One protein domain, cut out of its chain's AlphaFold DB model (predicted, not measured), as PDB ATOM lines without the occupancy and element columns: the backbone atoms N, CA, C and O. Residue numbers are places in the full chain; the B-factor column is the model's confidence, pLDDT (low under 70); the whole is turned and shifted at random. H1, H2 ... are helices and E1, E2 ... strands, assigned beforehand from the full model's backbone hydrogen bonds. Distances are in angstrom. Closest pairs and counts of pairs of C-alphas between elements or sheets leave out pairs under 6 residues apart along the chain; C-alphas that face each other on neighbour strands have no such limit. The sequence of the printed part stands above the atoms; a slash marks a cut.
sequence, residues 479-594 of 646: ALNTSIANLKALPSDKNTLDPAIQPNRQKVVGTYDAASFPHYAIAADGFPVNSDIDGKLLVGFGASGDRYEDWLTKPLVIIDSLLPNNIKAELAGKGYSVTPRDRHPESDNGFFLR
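This is residues 479 to 594 of the 646 residues of the protein "Alkaline phosphatase" of Capsulimonas corticalis (UniProt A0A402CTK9). The domain has little regular structure: long loops spread from a small pair of antiparallel strands, E2 and E3, with H4 beside E2. H3 lies far out on the long excursion of residues 550 to 585, and H2 far out on the other side. The printed part has 116 residues, with named elements in the order H1 H2 E1 E2 H3 H4 E3; the class is mixed, with 34 residues in them. It is only just compact, close to loose, with a radius of gyration of the C-alphas of 16.0 A and spans of 49 by 45 by 28 A.

H1, residues 484 to 489, H2, 512 to 515, H3, 565 to 573, and H4, 586 to 589, are apart from one another. E1, residues 537 to 541, pairs with no named strand. E2, residues 547 to 549, and E3, 591 to 593, are antiparallel neighbours; N 593 and O 547, 2.8 A apart, are within hydrogen-bond range. The closest C-alphas of E2 and H4 are those of Tyr 548 and Ser 587, 5.3 A. Every O i to N i+4 pair is within range in H1 and H3; H2 and H4 are too short for one.

H1 begins at C-alpha 484 (-128.320, -183.104, 310.646). E1 measures 13.6 A and H3 12.4 A. E3 ends at C-alpha 593 (-126.596, -202.430, 318.705).

The C-alphas of Asp 513 and Asn 566, the two farthest apart, are 49.8 A apart. The printed part has no cut; links E1 to E2 and H4 to E3 are tight, the others long. No printed residue is under 70 in pLDDT.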
ATOM      1  N   ALA A 479    -138.293-191.339 311.013       97.62
ATOM      2  CA  ALA A 479    -137.389-190.354 310.429       97.62
ATOM      3  C   ALA A 479    -136.717-189.513 311.521       97.62
ATOM      4  O   ALA A 479    -137.176-189.503 312.662       97.62
ATOM      5  N   LEU A 480    -135.641-188.795 311.199       97.88
ATOM      6  CA  LEU A 480    -135.011-187.873 312.145       97.88
ATOM      7  C   LEU A 480    -135.986-186.764 312.561       97.88
ATOM      8  O   LEU A 480    -136.499-186.033 311.720       97.88
ATOM      9  N   ASN A 481    -136.169-186.572 313.867       97.12
ATOM     10  CA  ASN A 481    -136.952-185.458 314.423       97.12
ATOM     11  C   ASN A 481    -136.090-184.224 314.772       97.12
ATOM     12  O   ASN A 481    -136.522-183.337 315.509       97.12
ATOM     13  N   THR A 482    -134.855-184.182 314.272       96.56
ATOM     14  CA  THR A 482    -133.872-183.115 314.493       96.56
ATOM     15  C   THR A 482    -133.116-182.819 313.197       96.56
ATOM     16  O   THR A 482    -133.225-183.570 312.226       96.56
ATOM     17  N   SER A 483    -132.337-181.736 313.172       97.19
ATOM     18  CA  SER A 483    -131.488-181.410 312.022       97.19
ATOM     19  C   SER A 483    -130.210-182.253 311.989       97.19
ATOM     20  O   SER A 483    -129.700-182.679 313.029       97.19
ATOM     21  N   ILE A 484    -129.619-182.427 310.806       97.69
ATOM     22  CA  ILE A 484    -128.320-183.104 310.646       97.69
ATOM     23  C   ILE A 484    -127.217-182.386 311.430       97.69
ATOM     24  O   ILE A 484    -126.339-183.031 312.004       97.69
ATOM     25  N   ALA A 485    -127.267-181.052 311.498       98.06
ATOM     26  CA  ALA A 485    -126.330-180.268 312.298       98.06
ATOM     27  C   ALA A 485    -126.428-180.622 313.792       98.06
ATOM     28  O   ALA A 485    -125.405-180.838 314.441       98.06
ATOM     29  N   ASN A 486    -127.649-180.751 314.317       98.00
ATOM     30  CA  ASN A 486    -127.874-181.145 315.706       98.00
ATOM     31  C   ASN A 486    -127.468-182.601 315.960       98.00
ATOM     32  O   ASN A 486    -126.848-182.874 316.983       98.00
ATOM     33  N   LEU A 487    -127.765-183.523 315.034       97.75
ATOM     34  CA  LEU A 487    -127.335-184.925 315.116       97.75
ATOM     35  C   LEU A 487    -125.805-185.037 315.218       97.75
ATOM     36  O   LEU A 487    -125.294-185.735 316.093       97.75
ATOM     37  N   LYS A 488    -125.069-184.299 314.376       96.69
ATOM     38  CA  LYS A 488    -123.595-184.257 314.394       96.69
ATOM     39  C   LYS A 488    -123.026-183.642 315.676       96.69
ATOM     40  O   LYS A 488    -121.920-183.996 316.069       96.69
ATOM     41  N   ALA A 489    -123.767-182.745 316.327       97.31
ATOM     42  CA  ALA A 489    -123.361-182.115 317.582       97.31
ATOM     43  C   ALA A 489    -123.628-182.982 318.830       97.31
ATOM     44  O   ALA A 489    -123.182-182.619 319.921       97.31
ATOM     45  N   LEU A 490    -124.348-184.107 318.707       97.06
ATOM     46  CA  LEU A 490    -124.606-184.996 319.841       97.06
ATOM     47  C   LEU A 490    -123.302-185.624 320.364       97.06
ATOM     48  O   LEU A 490    -122.490-186.097 319.560       97.06
ATOM     49  N   PRO A 491    -123.122-185.721 321.698       95.88
ATOM     50  CA  PRO A 491    -121.962-186.390 322.283       95.88
ATOM     51  C   PRO A 491    -121.918-187.860 321.855       95.88
ATOM     52  O   PRO A 491    -122.964-188.440 321.569       95.88
ATOM     53  N   SER A 492    -120.729-188.467 321.810       96.69
ATOM     54  CA  SER A 492    -120.580-189.886 321.454       96.69
ATOM     55  C   SER A 492    -121.398-190.787 322.385       96.69
ATOM     56  O   SER A 492    -121.353-190.630 323.606       96.69
ATOM     57  N   ASP A 493    -122.112-191.748 321.796       97.12
ATOM     58  CA  ASP A 493    -122.863-192.784 322.510       97.12
ATOM     59  C   ASP A 493    -122.085-194.119 322.587       97.12
ATOM     60  O   ASP A 493    -122.609-195.108 323.100       97.12
ATOM     61  N   LYS A 494    -120.819-194.159 322.132       95.19
ATOM     62  CA  LYS A 494    -120.003-195.390 322.027       95.19
ATOM     63  C   LYS A 494    -119.943-196.187 323.330       95.19
ATOM     64  O   LYS A 494    -119.935-197.416 323.320       95.19
ATOM     65  N   ASN A 495    -119.891-195.467 324.450       94.75
ATOM     66  CA  ASN A 495    -119.748-196.031 325.792       94.75
ATOM     67  C   ASN A 495    -121.087-196.152 326.544       94.75
ATOM     68  O   ASN A 495    -121.103-196.562 327.705       94.75
ATOM     69  N   THR A 496    -122.215-195.804 325.916       95.75
ATOM     70  CA  THR A 496    -123.553-195.945 326.503       95.75
ATOM     71  C   THR A 496    -124.062-197.369 326.280       95.75
ATOM     72  O   THR A 496    -124.807-197.640 325.345       95.75
ATOM     73  N   LEU A 497    -123.612-198.292 327.137       93.94
ATOM     74  CA  LEU A 497    -123.909-199.732 327.035       93.94
ATOM     75  C   LEU A 497    -124.950-200.231 328.052       93.94
ATOM     76  O   LEU A 497    -125.388-201.377 327.962       93.94
ATOM     77  N   ASP A 498    -125.321-199.407 329.034       94.56
ATOM     78  CA  ASP A 498    -126.346-199.754 330.022       94.56
ATOM     79  C   ASP A 498    -127.737-199.728 329.359       94.56
ATOM     80  O   ASP A 498    -128.164-198.658 328.920       94.56
ATOM     81  N   PRO A 499    -128.475-200.855 329.303       92.00
ATOM     82  CA  PRO A 499    -129.802-200.897 328.690       92.00
ATOM     83  C   PRO A 499    -130.840-200.005 329.392       92.00
ATOM     84  O   PRO A 499    -131.888-199.732 328.810       92.00
ATOM     85  N   ALA A 500    -130.582-199.538 330.619       95.31
ATOM     86  CA  ALA A 500    -131.443-198.575 331.305       95.31
ATOM     87  C   ALA A 500    -131.253-197.128 330.810       95.31
ATOM     88  O   ALA A 500    -132.096-196.270 331.081       95.31
ATOM     89  N   ILE A 501    -130.161-196.837 330.096       95.25
ATOM     90  CA  ILE A 501    -129.835-195.499 329.601       95.25
ATOM     91  C   ILE A 501    -130.060-195.461 328.096       95.25
ATOM     92  O   ILE A 501    -129.301-196.039 327.326       95.25
ATOM     93  N   GLN A 502    -131.065-194.703 327.661       95.06
ATOM     94  CA  GLN A 502    -131.287-194.480 326.237       95.06
ATOM     95  C   GLN A 502    -130.172-193.586 325.643       95.06
ATOM     96  O   GLN A 502    -130.024-192.438 326.093       95.06
ATOM     97  N   PRO A 503    -129.435-194.053 324.616       97.38
ATOM     98  CA  PRO A 503    -128.467-193.250 323.871       97.38
ATOM     99  C   PRO A 503    -129.073-191.976 323.277       97.38
ATOM    100  O   PRO A 503    -130.252-191.939 322.915       97.38
ATOM    101  N   ASN A 504    -128.274-190.920 323.129       97.25
ATOM    102  CA  ASN A 504    -128.761-189.639 322.618       97.25
ATOM    103  C   ASN A 504    -129.239-189.743 321.169       97.25
ATOM    104  O   ASN A 504    -130.292-189.207 320.832       97.25
ATOM    105  N   ARG A 505    -128.527-190.508 320.336       96.88
ATOM    106  CA  ARG A 505    -128.925-190.776 318.947       96.88
ATOM    107  C   ARG A 505    -130.184-191.629 318.815       96.88
ATOM    108  O   ARG A 505    -130.870-191.531 317.806       96.88
ATOM    109  N   GLN A 506    -130.558-192.419 319.821       95.75
ATOM    110  CA  GLN A 506    -131.848-193.121 319.796       95.75
ATOM    111  C   GLN A 506    -133.031-192.185 320.086       95.75
ATOM    112  O   GLN A 506    -134.129-192.412 319.587       95.75
ATOM    113  N   LYS A 507    -132.824-191.107 320.856       96.31
ATOM    114  CA  LYS A 507    -133.889-190.145 321.212       96.31
ATOM    115  C   LYS A 507    -134.368-189.306 320.026       96.31
ATOM    116  O   LYS A 507    -135.440-188.709 320.101       96.31
ATOM    117  N   VAL A 508    -133.579-189.246 318.952       96.81
ATOM    118  CA  VAL A 508    -133.901-188.448 317.760       96.81
ATOM    119  C   VAL A 508    -134.658-189.226 316.678       96.81
ATOM    120  O   VAL A 508    -134.933-188.693 315.603       96.81
ATOM    121  N   VAL A 509    -135.013-190.485 316.958       97.38
ATOM    122  CA  VAL A 509    -135.882-191.290 316.095       97.38
ATOM    123  C   VAL A 509    -137.323-190.803 316.269       97.38
ATOM    124  O   VAL A 509    -137.990-191.097 317.261       97.38
ATOM    125  N   GLY A 510    -137.803-190.025 315.303       97.56
ATOM    126  CA  GLY A 510    -139.189-189.585 315.221       97.56
ATOM    127  C   GLY A 510    -140.102-190.725 314.787       97.56
ATOM    128  O   GLY A 510    -139.892-191.331 313.738       97.56
ATOM    129  N   THR A 511    -141.135-190.989 315.583       95.94
ATOM    130  CA  THR A 511    -142.200-191.960 315.291       95.94
ATOM    131  C   THR A 511    -143.562-191.263 315.282       95.94
ATOM    132  O   THR A 511    -143.708-190.175 315.846       95.94
ATOM    133  N   TYR A 512    -144.563-191.875 314.638       94.56
ATOM    134  CA  TYR A 512    -145.899-191.283 314.459       94.56
ATOM    135  C   TYR A 512    -145.803-189.866 313.856       94.56
ATOM    136  O   TYR A 512    -145.068-189.671 312.889       94.56
ATOM    137  N   ASP A 513    -146.484-188.872 314.433       93.94
ATOM    138  CA  ASP A 513    -146.456-187.479 313.966       93.94
ATOM    139  C   ASP A 513    -145.033-186.892 313.914       93.94
ATOM    140  O   ASP A 513    -144.738-186.058 313.057       93.94
ATOM    141  N   ALA A 514    -144.121-187.352 314.781       95.12
ATOM    142  CA  ALA A 514    -142.743-186.865 314.829       95.12
ATOM    143  C   ALA A 514    -141.861-187.393 313.684       95.12
ATOM    144  O   ALA A 514    -140.788-186.837 313.458       95.12
ATOM    145  N   ALA A 515    -142.287-188.438 312.964       93.88
ATOM    146  CA  ALA A 515    -141.596-188.887 311.754       93.88
ATOM    147  C   ALA A 515    -141.787-187.895 310.591       93.88
ATOM    148  O   ALA A 515    -140.934-187.807 309.711       93.88
ATOM    149  N   SER A 516    -142.878-187.114 310.596       92.62
ATOM    150  CA  SER A 516    -143.216-186.183 309.511       92.62
ATOM    151  C   SER A 516    -143.153-186.857 308.122       92.62
ATOM    152  O   SER A 516    -143.286-188.076 307.997       92.62
ATOM    153  N   PHE A 517    -142.986-186.074 307.055       92.62
ATOM    154  CA  PHE A 517    -142.745-186.577 305.703       92.62
ATOM    155  C   PHE A 517    -141.300-186.283 305.271       92.62
ATOM    156  O   PHE A 517    -140.981-185.118 305.013       92.62
ATOM    157  N   PRO A 518    -140.428-187.303 305.150       93.62
ATOM    158  CA  PRO A 518    -139.098-187.131 304.573       93.62
ATOM    159  C   PRO A 518    -139.177-186.559 303.156       93.62
ATOM    160  O   PRO A 518    -139.995-187.001 302.343       93.62
ATOM    161  N   HIS A 519    -138.315-185.591 302.850       93.12
ATOM    162  CA  HIS A 519    -138.292-184.929 301.549       93.12
ATOM    163  C   HIS A 519    -136.856-184.723 301.060       93.12
ATOM    164  O   HIS A 519    -136.168-183.778 301.453       93.12
ATOM    165  N   TYR A 520    -136.420-185.597 300.157       97.50
ATOM    166  CA  TYR A 520    -135.097-185.535 299.549       97.50
ATOM    167  C   TYR A 520    -135.141-184.696 298.275       97.50
ATOM    168  O   TYR A 520    -136.027-184.851 297.437       97.50
ATOM    169  N   ALA A 521    -134.156-183.816 298.101       97.69
ATOM    170  CA  ALA A 521    -133.931-183.182 296.809       97.69
ATOM    171  C   ALA A 521    -133.348-184.219 295.842       97.69
ATOM    172  O   ALA A 521    -132.325-184.833 296.147       97.69
ATOM    173  N   ILE A 522    -133.981-184.399 294.684       97.88
ATOM    174  CA  ILE A 522    -133.555-185.354 293.654       97.88
ATOM    175  C   ILE A 522    -132.847-184.605 292.530       97.88
ATOM    176  O   ILE A 522    -133.367-183.617 292.011       97.88
ATOM    177  N   ALA A 523    -131.651-185.061 292.166       98.12
ATOM    178  CA  ALA A 523    -130.896-184.501 291.055       98.12
ATOM    179  C   ALA A 523    -131.433-184.999 289.700       98.12
ATOM    180  O   ALA A 523    -132.267-185.900 289.622       98.12
ATOM    181  N   ALA A 524    -130.930-184.424 288.605       96.81
ATOM    182  CA  ALA A 524    -131.369-184.767 287.250       96.81
ATOM    183  C   ALA A 524    -131.084-186.230 286.851       96.81
ATOM    184  O   ALA A 524    -131.760-186.764 285.976       96.81
ATOM    185  N   ASP A 525    -130.113-186.876 287.500       96.00
ATOM    186  CA  ASP A 525    -129.812-188.304 287.333       96.00
ATOM    187  C   ASP A 525    -130.829-189.233 288.024       96.00
ATOM    188  O   ASP A 525    -130.767-190.446 287.853       96.00
ATOM    189  N   GLY A 526    -131.793-188.682 288.769       96.56
ATOM    190  CA  GLY A 526    -132.851-189.442 289.431       96.56
ATOM    191  C   GLY A 526    -132.505-189.949 290.832       96.56
ATOM    192  O   GLY A 526    -133.347-190.623 291.430       96.56
ATOM    193  N   PHE A 527    -131.332-189.599 291.371       98.50
ATOM    194  CA  PHE A 527    -130.894-189.960 292.721       98.50
ATOM    195  C   PHE A 527    -130.921-188.760 293.679       98.50
ATOM    196  O   PHE A 527    -130.842-187.607 293.235       98.50
ATOM    197  N   PRO A 528    -130.978-188.987 295.006       98.31
ATOM    198  CA  PRO A 528    -130.851-187.913 295.986       98.31
ATOM    199  C   PRO A 528    -129.583-187.073 295.780       98.31
ATOM    200  O   PRO A 528    -128.523-187.582 295.408       98.31
ATOM    201  N   VAL A 529    -129.670-185.765 296.023       97.38
ATOM    202  CA  VAL A 529    -128.500-184.867 296.043       97.38
ATOM    203  C   VAL A 529    -127.584-185.228 297.215       97.38
ATOM    204  O   VAL A 529    -126.368-185.258 297.051       97.38
ATOM    205  N   ASN A 530    -128.174-185.534 298.370       95.25
ATOM    206  CA  ASN A 530    -127.505-186.035 299.566       95.25
ATOM    207  C   ASN A 530    -128.453-186.979 300.324       95.25
ATOM    208  O   ASN A 530    -129.667-186.768 300.286       95.25
ATOM    209  N   SER A 531    -127.910-187.971 301.030       96.31
ATOM    210  CA  SER A 531    -128.693-188.871 301.893       96.31
ATOM    211  C   SER A 531    -128.875-188.312 303.311       96.31
ATOM    212  O   SER A 531    -129.885-188.574 303.956       96.31
ATOM    213  N   ASP A 532    -127.948-187.476 303.789       97.69
ATOM    214  CA  ASP A 532    -128.074-186.804 305.088       97.69
ATOM    215  C   ASP A 532    -128.873-185.499 304.961       97.69
ATOM    216  O   ASP A 532    -128.322-184.433 304.664       97.69
ATOM    217  N   ILE A 533    -130.182-185.582 305.198       97.50
ATOM    218  CA  ILE A 533    -131.107-184.441 305.205       97.50
ATOM    219  C   ILE A 533    -131.786-184.271 306.568       97.50
ATOM    220  O   ILE A 533    -131.897-185.214 307.351       97.50
ATOM    221  N   ASP A 534    -132.307-183.077 306.841       96.88
ATOM    222  CA  ASP A 534    -133.234-182.889 307.957       96.88
ATOM    223  C   ASP A 534    -134.507-183.710 307.684       96.88
ATOM    224  O   ASP A 534    -135.052-183.668 306.580       96.88
ATOM    225  N   GLY A 535    -134.962-184.501 308.662       95.56
ATOM    226  CA  GLY A 535    -136.052-185.457 308.433       95.56
ATOM    227  C   GLY A 535    -135.644-186.719 307.661       95.56
ATOM    228  O   GLY A 535    -136.506-187.349 307.050       95.56
ATOM    229  N   LYS A 536    -134.353-187.093 307.655       97.81
ATOM    230  CA  LYS A 536    -133.855-188.330 307.021       97.81
ATOM    231  C   LYS A 536    -134.668-189.549 307.458       97.81
ATOM    232  O   LYS A 536    -134.911-189.736 308.647       97.81
ATOM    233  N   LEU A 537    -135.037-190.389 306.496       97.88
ATOM    234  CA  LEU A 537    -135.681-191.684 306.723       97.88
ATOM    235  C   LEU A 537    -134.742-192.608 307.512       97.88
ATOM    236  O   LEU A 537    -133.578-192.750 307.149       97.88
ATOM    237  N   LEU A 538    -135.249-193.256 308.558       98.12
ATOM    238  CA  LEU A 538    -134.471-194.158 309.403       98.12
ATOM    239  C   LEU A 538    -134.928-195.604 309.234       98.12
ATOM    240  O   LEU A 538    -136.127-195.899 309.178       98.12
ATOM    241  N   VAL A 539    -133.949-196.505 309.193       97.88
ATOM    242  CA  VAL A 539    -134.143-197.935 308.956       97.88
ATOM    243  C   VAL A 539    -133.578-198.742 310.121       97.88
ATOM    244  O   VAL A 539    -132.479-198.483 310.603       97.88
ATOM    245  N   GLY A 540    -134.348-199.723 310.575       96.31
ATOM    246  CA  GLY A 540    -133.917-200.777 311.481       96.31
ATOM    247  C   GLY A 540    -133.719-202.098 310.739       96.31
ATOM    248  O   GLY A 540    -134.241-202.294 309.644       96.31
ATOM    249  N   PHE A 541    -132.995-203.013 311.374       95.69
ATOM    250  CA  PHE A 541    -132.657-204.327 310.832       95.69
ATOM    251  C   PHE A 541    -133.016-205.388 311.881       95.69
ATOM    252  O   PHE A 541    -132.482-205.349 312.992       95.69
ATOM    253  N   GLY A 542    -133.963-206.274 311.569       92.88
ATOM    254  CA  GLY A 542    -134.497-207.284 312.493       92.88
ATOM    255  C   GLY A 542    -133.624-208.532 312.663       92.88
ATOM    256  O   GLY A 542    -133.545-209.077 313.762       92.88
ATOM    257  N   ALA A 543    -132.937-208.962 311.605       93.88
ATOM    258  CA  ALA A 543    -132.020-210.104 311.606       93.88
ATOM    259  C   ALA A 543    -130.565-209.618 311.523       93.88
ATOM    260  O   ALA A 543    -129.793-210.058 310.676       93.88
ATOM    261  N   SER A 544    -130.227-208.633 312.361       93.69
ATOM    262  CA  SER A 544    -128.991-207.850 312.255       93.69
ATOM    263  C   SER A 544    -127.780-208.490 312.939       93.69
ATOM    264  O   SER A 544    -127.945-209.306 313.847       93.69
ATOM    265  N   GLY A 545    -126.576-208.095 312.516       93.50
ATOM    266  CA  GLY A 545    -125.317-208.341 313.230       93.50
ATOM    267  C   GLY A 545    -124.958-207.179 314.170       93.50
ATOM    268  O   GLY A 545    -125.651-206.155 314.192       93.50
ATOM    269  N   ASP A 546    -123.879-207.320 314.946       94.06
ATOM    270  CA  ASP A 546    -123.406-206.237 315.813       94.06
ATOM    271  C   ASP A 546    -122.951-205.039 314.976       94.06
ATOM    272  O   ASP A 546    -122.191-205.174 314.012       94.06
ATOM    273  N   ARG A 547    -123.368-203.838 315.381       94.38
ATOM    274  CA  ARG A 547    -122.899-202.590 314.770       94.38
ATOM    275  C   ARG A 547    -122.971-201.409 315.724       94.38
ATOM    276  O   ARG A 547    -123.666-201.451 316.738       94.38
ATOM    277  N   TYR A 548    -122.309-200.328 315.341       95.44
ATOM    278  CA  TYR A 548    -122.620-199.003 315.858       95.44
ATOM    279  C   TYR A 548    -123.515-198.266 314.865       95.44
ATOM    280  O   TYR A 548    -123.301-198.347 313.658       95.44
ATOM    281  N   GLU A 549    -124.518-197.557 315.375       96.06
ATOM    282  CA  GLU A 549    -125.418-196.750 314.553       96.06
ATOM    283  C   GLU A 549    -125.335-195.278 314.940       96.06
ATOM    284  O   GLU A 549    -125.422-194.912 316.116       96.06
ATOM    285  N   ASP A 550    -125.186-194.427 313.929       96.38
ATOM    286  CA  ASP A 550    -125.124-192.979 314.077       96.38
ATOM    287  C   ASP A 550    -126.139-192.206 313.222       96.38
ATOM    288  O   ASP A 550    -126.211-190.980 313.331       96.38
ATOM    289  N   TRP A 551    -126.948-192.921 312.430       96.94
ATOM    290  CA  TRP A 551    -127.951-192.421 311.484       96.94
ATOM    291  C   TRP A 551    -127.407-191.592 310.317       96.94
ATOM    292  O   TRP A 551    -128.179-191.120 309.475       96.94
ATOM    293  N   LEU A 552    -126.089-191.434 310.225       97.19
ATOM    294  CA  LEU A 552    -125.431-190.731 309.134       97.19
ATOM    295  C   LEU A 552    -125.088-191.699 308.005       97.19
ATOM    296  O   LEU A 552    -125.023-192.917 308.194       97.19
ATOM    297  N   THR A 553    -124.900-191.129 306.819       96.44
ATOM    298  CA  THR A 553    -124.445-191.866 305.642       96.44
ATOM    299  C   THR A 553    -123.045-192.405 305.897       96.44
ATOM    300  O   THR A 553    -122.149-191.658 306.292       96.44
ATOM    301  N   LYS A 554    -122.851-193.702 305.649       94.94
ATOM    302  CA  LYS A 554    -121.575-194.380 305.893       94.94
ATOM    303  C   LYS A 554    -120.555-193.881 304.862       94.94
ATOM    304  O   LYS A 554    -120.817-194.008 303.660       94.94
ATOM    305  N   PRO A 555    -119.410-193.303 305.267       92.94
ATOM    306  CA  PRO A 555    -118.483-192.693 304.316       92.94
ATOM    307  C   PRO A 555    -117.775-193.727 303.444       92.94
ATOM    308  O   PRO A 555    -117.481-193.430 302.292       92.94
ATOM    309  N   LEU A 556    -117.531-194.927 303.977       94.38
ATOM    310  CA  LEU A 556    -116.902-196.043 303.277       94.38
ATOM    311  C   LEU A 556    -117.813-197.272 303.304       94.38
ATOM    312  O   LEU A 556    -118.549-197.505 304.267       94.38
ATOM    313  N   VAL A 557    -117.722-198.071 302.244       94.19
ATOM    314  CA  VAL A 557    -118.311-199.413 302.179       94.19
ATOM    315  C   VAL A 557    -117.522-200.407 303.035       94.19
ATOM    316  O   VAL A 557    -116.358-200.177 303.373       94.19
ATOM    317  N   ILE A 558    -118.140-201.548 303.340       94.88
ATOM    318  CA  ILE A 558    -117.407-202.725 303.820       94.88
ATOM    319  C   ILE A 558    -116.619-203.335 302.667       94.88
ATOM    320  O   ILE A 558    -117.113-203.388 301.542       94.88
ATOM    321  N   ILE A 559    -115.394-203.783 302.950       94.88
ATOM    322  CA  ILE A 559    -114.553-204.472 301.971       94.88
ATOM    323  C   ILE A 559    -115.290-205.714 301.465       94.88
ATOM    324  O   ILE A 559    -115.603-206.617 302.241       94.88
ATOM    325  N   ASP A 560    -115.504-205.773 300.153       92.56
ATOM    326  CA  ASP A 560    -116.027-206.962 299.488       92.56
ATOM    327  C   ASP A 560    -115.058-208.144 299.678       92.56
ATOM    328  O   ASP A 560    -113.890-208.105 299.273       92.56
ATOM    329  N   SER A 561    -115.545-209.209 300.320       89.75
ATOM    330  CA  SER A 561    -114.755-210.393 300.658       89.75
ATOM    331  C   SER A 561    -114.267-211.153 299.420       89.75
ATOM    332  O   SER A 561    -113.212-211.803 299.486       89.75
ATOM    333  N   LEU A 562    -114.978-211.010 298.294       90.06
ATOM    334  CA  LEU A 562    -114.693-211.655 297.013       90.06
ATOM    335  C   LEU A 562    -113.556-210.982 296.238       90.06
ATOM    336  O   LEU A 562    -113.043-211.551 295.276       90.06
ATOM    337  N   LEU A 563    -113.117-209.790 296.648       93.31
ATOM    338  CA  LEU A 563    -112.009-209.119 295.979       93.31
ATOM    339  C   LEU A 563    -110.692-209.908 296.093       93.31
ATOM    340  O   LEU A 563    -110.418-210.535 297.128       93.31
ATOM    341  N   PRO A 564    -109.815-209.797 295.076       92.44
ATOM    342  CA  PRO A 564    -108.424-210.222 295.174       92.44
ATOM    343  C   PRO A 564    -107.732-209.690 296.441       92.44
ATOM    344  O   PRO A 564    -107.937-208.549 296.864       92.44
ATOM    345  N   ASN A 565    -106.888-210.521 297.063       91.75
ATOM    346  CA  ASN A 565    -106.271-210.217 298.364       91.75
ATOM    347  C   ASN A 565    -105.417-208.939 298.361       91.75
ATOM    348  O   ASN A 565    -105.365-208.241 299.372       91.75
ATOM    349  N   ASN A 566    -104.770-208.622 297.240       90.62
ATOM    350  CA  ASN A 566    -104.019-207.381 297.066       90.62
ATOM    351  C   ASN A 566    -104.928-206.144 297.138       90.62
ATOM    352  O   ASN A 566    -104.621-205.226 297.893       90.62
ATOM    353  N   ILE A 567    -106.079-206.151 296.455       93.81
ATOM    354  CA  ILE A 567    -107.048-205.044 296.514       93.81
ATOM    355  C   ILE A 567    -107.603-204.905 297.938       93.81
ATOM    356  O   ILE A 567    -107.652-203.801 298.476       93.81
ATOM    357  N   LYS A 568    -107.944-206.017 298.606       95.06
ATOM    358  CA  LYS A 568    -108.421-205.978 300.003       95.06
ATOM    359  C   LYS A 568    -107.397-205.353 300.955       95.06
ATOM    360  O   LYS A 568    -107.769-204.556 301.813       95.06
ATOM    361  N   ALA A 569    -106.115-205.685 300.801       95.00
ATOM    362  CA  ALA A 569    -105.044-205.096 301.602       95.00
ATOM    363  C   ALA A 569    -104.883-203.586 301.344       95.00
ATOM    364  O   ALA A 569    -104.699-202.823 302.293       95.00
ATOM    365  N   GLU A 570    -104.995-203.143 300.088       95.69
ATOM    366  CA  GLU A 570    -104.969-201.718 299.737       95.69
ATOM    367  C   GLU A 570    -106.142-200.951 300.359       95.69
ATOM    368  O   GLU A 570    -105.939-199.886 300.942       95.69
ATOM    369  N   LEU A 571    -107.357-201.507 300.291       96.00
ATOM    370  CA  LEU A 571    -108.554-200.924 300.902       96.00
ATOM    371  C   LEU A 571    -108.424-200.836 302.427       96.00
ATOM    372  O   LEU A 571    -108.682-199.783 303.008       96.00
ATOM    373  N   ALA A 572    -107.947-201.894 303.083       95.88
ATOM    374  CA  ALA A 572    -107.694-201.864 304.523       95.88
ATOM    375  C   ALA A 572    -106.686-200.759 304.897       95.88
ATOM    376  O   ALA A 572    -106.898-200.020 305.858       95.88
ATOM    377  N   GLY A 573    -105.629-200.574 304.094       95.94
ATOM    378  CA  GLY A 573    -104.661-199.484 304.261       95.94
ATOM    379  C   GLY A 573    -105.252-198.077 304.083       95.94
ATOM    380  O   GLY A 573    -104.694-197.112 304.603       95.94
ATOM    381  N   LYS A 574    -106.394-197.960 303.394       94.69
ATOM    382  CA  LYS A 574    -107.167-196.719 303.212       94.69
ATOM    383  C   LYS A 574    -108.277-196.532 304.258       94.69
ATOM    384  O   LYS A 574    -109.013-195.554 304.183       94.69
ATOM    385  N   GLY A 575    -108.383-197.432 305.239       94.00
ATOM    386  CA  GLY A 575    -109.332-197.322 306.352       94.00
ATOM    387  C   GLY A 575    -110.701-197.958 306.108       94.00
ATOM    388  O   GLY A 575    -111.616-197.716 306.890       94.00
ATOM    389  N   TYR A 576    -110.861-198.768 305.057       95.88
ATOM    390  CA  TYR A 576    -112.083-199.549 304.857       95.88
ATOM    391  C   TYR A 576    -112.144-200.695 305.873       95.88
ATOM    392  O   TYR A 576    -111.148-201.384 306.110       95.88
ATOM    393  N   SER A 577    -113.325-200.930 306.441       94.62
ATOM    394  CA  SER A 577    -113.540-201.995 307.426       94.62
ATOM    395  C   SER A 577    -114.024-203.283 306.763       94.62
ATOM    396  O   SER A 577    -114.705-203.258 305.740       94.62
ATOM    397  N   VAL A 578    -113.706-204.427 307.373       92.94
ATOM    398  CA  VAL A 578    -114.225-205.745 306.955       92.94
ATOM    399  C   VAL A 578    -115.536-206.110 307.655       92.94
ATOM    400  O   VAL A 578    -116.244-206.998 307.193       92.94
ATOM    401  N   THR A 579    -115.881-205.411 308.742       92.81
ATOM    402  CA  THR A 579    -117.130-205.618 309.484       92.81
ATOM    403  C   THR A 579    -117.904-204.305 309.667       92.81
ATOM    404  O   THR A 579    -117.300-203.245 309.862       92.81
ATOM    405  N   PRO A 580    -119.246-204.349 309.650       93.69
ATOM    406  CA  PRO A 580    -120.124-203.278 310.115       93.69
ATOM    407  C   PRO A 580    -119.803-202.754 311.520       93.69
ATOM    408  O   PRO A 580    -119.860-201.546 311.735       93.69
ATOM    409  N   ARG A 581    -119.430-203.626 312.465       93.31
ATOM    410  CA  ARG A 581    -119.079-203.230 313.838       93.31
ATOM    411  C   ARG A 581    -117.873-202.304 313.899       93.31
ATOM    412  O   ARG A 581    -117.872-201.355 314.680       93.31
ATOM    413  N   ASP A 582    -116.866-202.582 313.085       91.81
ATOM    414  CA  ASP A 582    -115.587-201.881 313.124       91.81
ATOM    415  C   ASP A 582    -115.553-200.707 312.122       91.81
ATOM    416  O   ASP A 582    -114.491-200.150 311.840       91.81
ATOM    417  N   ARG A 583    -116.702-200.329 311.544       92.25
ATOM    418  CA  ARG A 583    -116.815-199.217 310.592       92.25
ATOM    419  C   ARG A 583    -116.669-197.874 311.307       92.25
ATOM    420  O   ARG A 583    -117.326-197.625 312.317       92.25
ATOM    421  N   HIS A 584    -115.761-197.043 310.803       87.06
ATOM    422  CA  HIS A 584    -115.558-195.673 311.266       87.06
ATOM    423  C   HIS A 584    -116.256-194.681 310.320       87.06
ATOM    424  O   HIS A 584    -116.213-194.872 309.101       87.06
ATOM    425  N   PRO A 585    -116.799-193.562 310.840       88.06
ATOM    426  CA  PRO A 585    -116.706-193.066 312.218       88.06
ATOM    427  C   PRO A 585    -117.828-193.562 313.145       88.06
ATOM    428  O   PRO A 585    -117.936-193.079 314.277       88.06
ATOM    429  N   GLU A 586    -118.686-194.478 312.693       90.00
ATOM    430  CA  GLU A 586    -119.836-194.941 313.473       90.00
ATOM    431  C   GLU A 586    -119.376-195.591 314.776       90.00
ATOM    432  O   GLU A 586    -119.910-195.284 315.840       90.00
ATOM    433  N   SER A 587    -118.320-196.399 314.717       88.06
ATOM    434  CA  SER A 587    -117.702-197.035 315.881       88.06
ATOM    435  C   SER A 587    -117.123-196.047 316.902       88.06
ATOM    436  O   SER A 587    -116.830-196.445 318.029       88.06
ATOM    437  N   ASP A 588    -116.974-194.761 316.564       91.81
ATOM    438  CA  ASP A 588    -116.498-193.721 317.483       91.81
ATOM    439  C   ASP A 588    -117.620-192.887 318.106       91.81
ATOM    440  O   ASP A 588    -117.454-192.366 319.213       91.81
ATOM    441  N   ASN A 589    -118.764-192.768 317.428       93.38
ATOM    442  CA  ASN A 589    -119.824-191.822 317.795       93.38
ATOM    443  C   ASN A 589    -121.184-192.471 318.052       93.38
ATOM    444  O   ASN A 589    -121.966-191.954 318.854       93.38
ATOM    445  N   GLY A 590    -121.476-193.552 317.338       96.44
ATOM    446  CA  GLY A 590    -122.758-194.229 317.349       96.44
ATOM    447  C   GLY A 590    -123.034-194.958 318.656       96.44
ATOM    448  O   GLY A 590    -122.161-195.129 319.506       96.44
ATOM    449  N   PHE A 591    -124.272-195.407 318.809       96.56
ATOM    450  CA  PHE A 591    -124.655-196.295 319.901       96.56
ATOM    451  C   PHE A 591    -124.526-197.748 319.454       96.56
ATOM    452  O   PHE A 591    -124.798-198.077 318.298       96.56
ATOM    453  N   PHE A 592    -124.110-198.619 320.371       95.31
ATOM    454  CA  PHE A 592    -123.946-200.036 320.073       95.31
ATOM    455  C   PHE A 592    -125.305-200.738 319.970       95.31
ATOM    456  O   PHE A 592    -126.163-200.603 320.845       95.31
ATOM    457  N   LEU A 593    -125.476-201.527 318.915       92.88
ATOM    458  CA  LEU A 593    -126.596-202.430 318.705       92.88
ATOM    459  C   LEU A 593    -126.057-203.851 318.640       92.88
ATOM    460  O   LEU A 593    -125.287-204.181 317.739       92.88
ATOM    461  N   ARG A 594    -126.484-204.685 319.594       91.88
ATOM    462  CA  ARG A 594    -126.208-206.120 319.555       91.88
ATOM    463  C   ARG A 594    -127.118-206.787 318.528       91.88
ATOM    464  O   ARG A 594    -128.339-206.638 318.617       91.88
TER     465      ARG A 594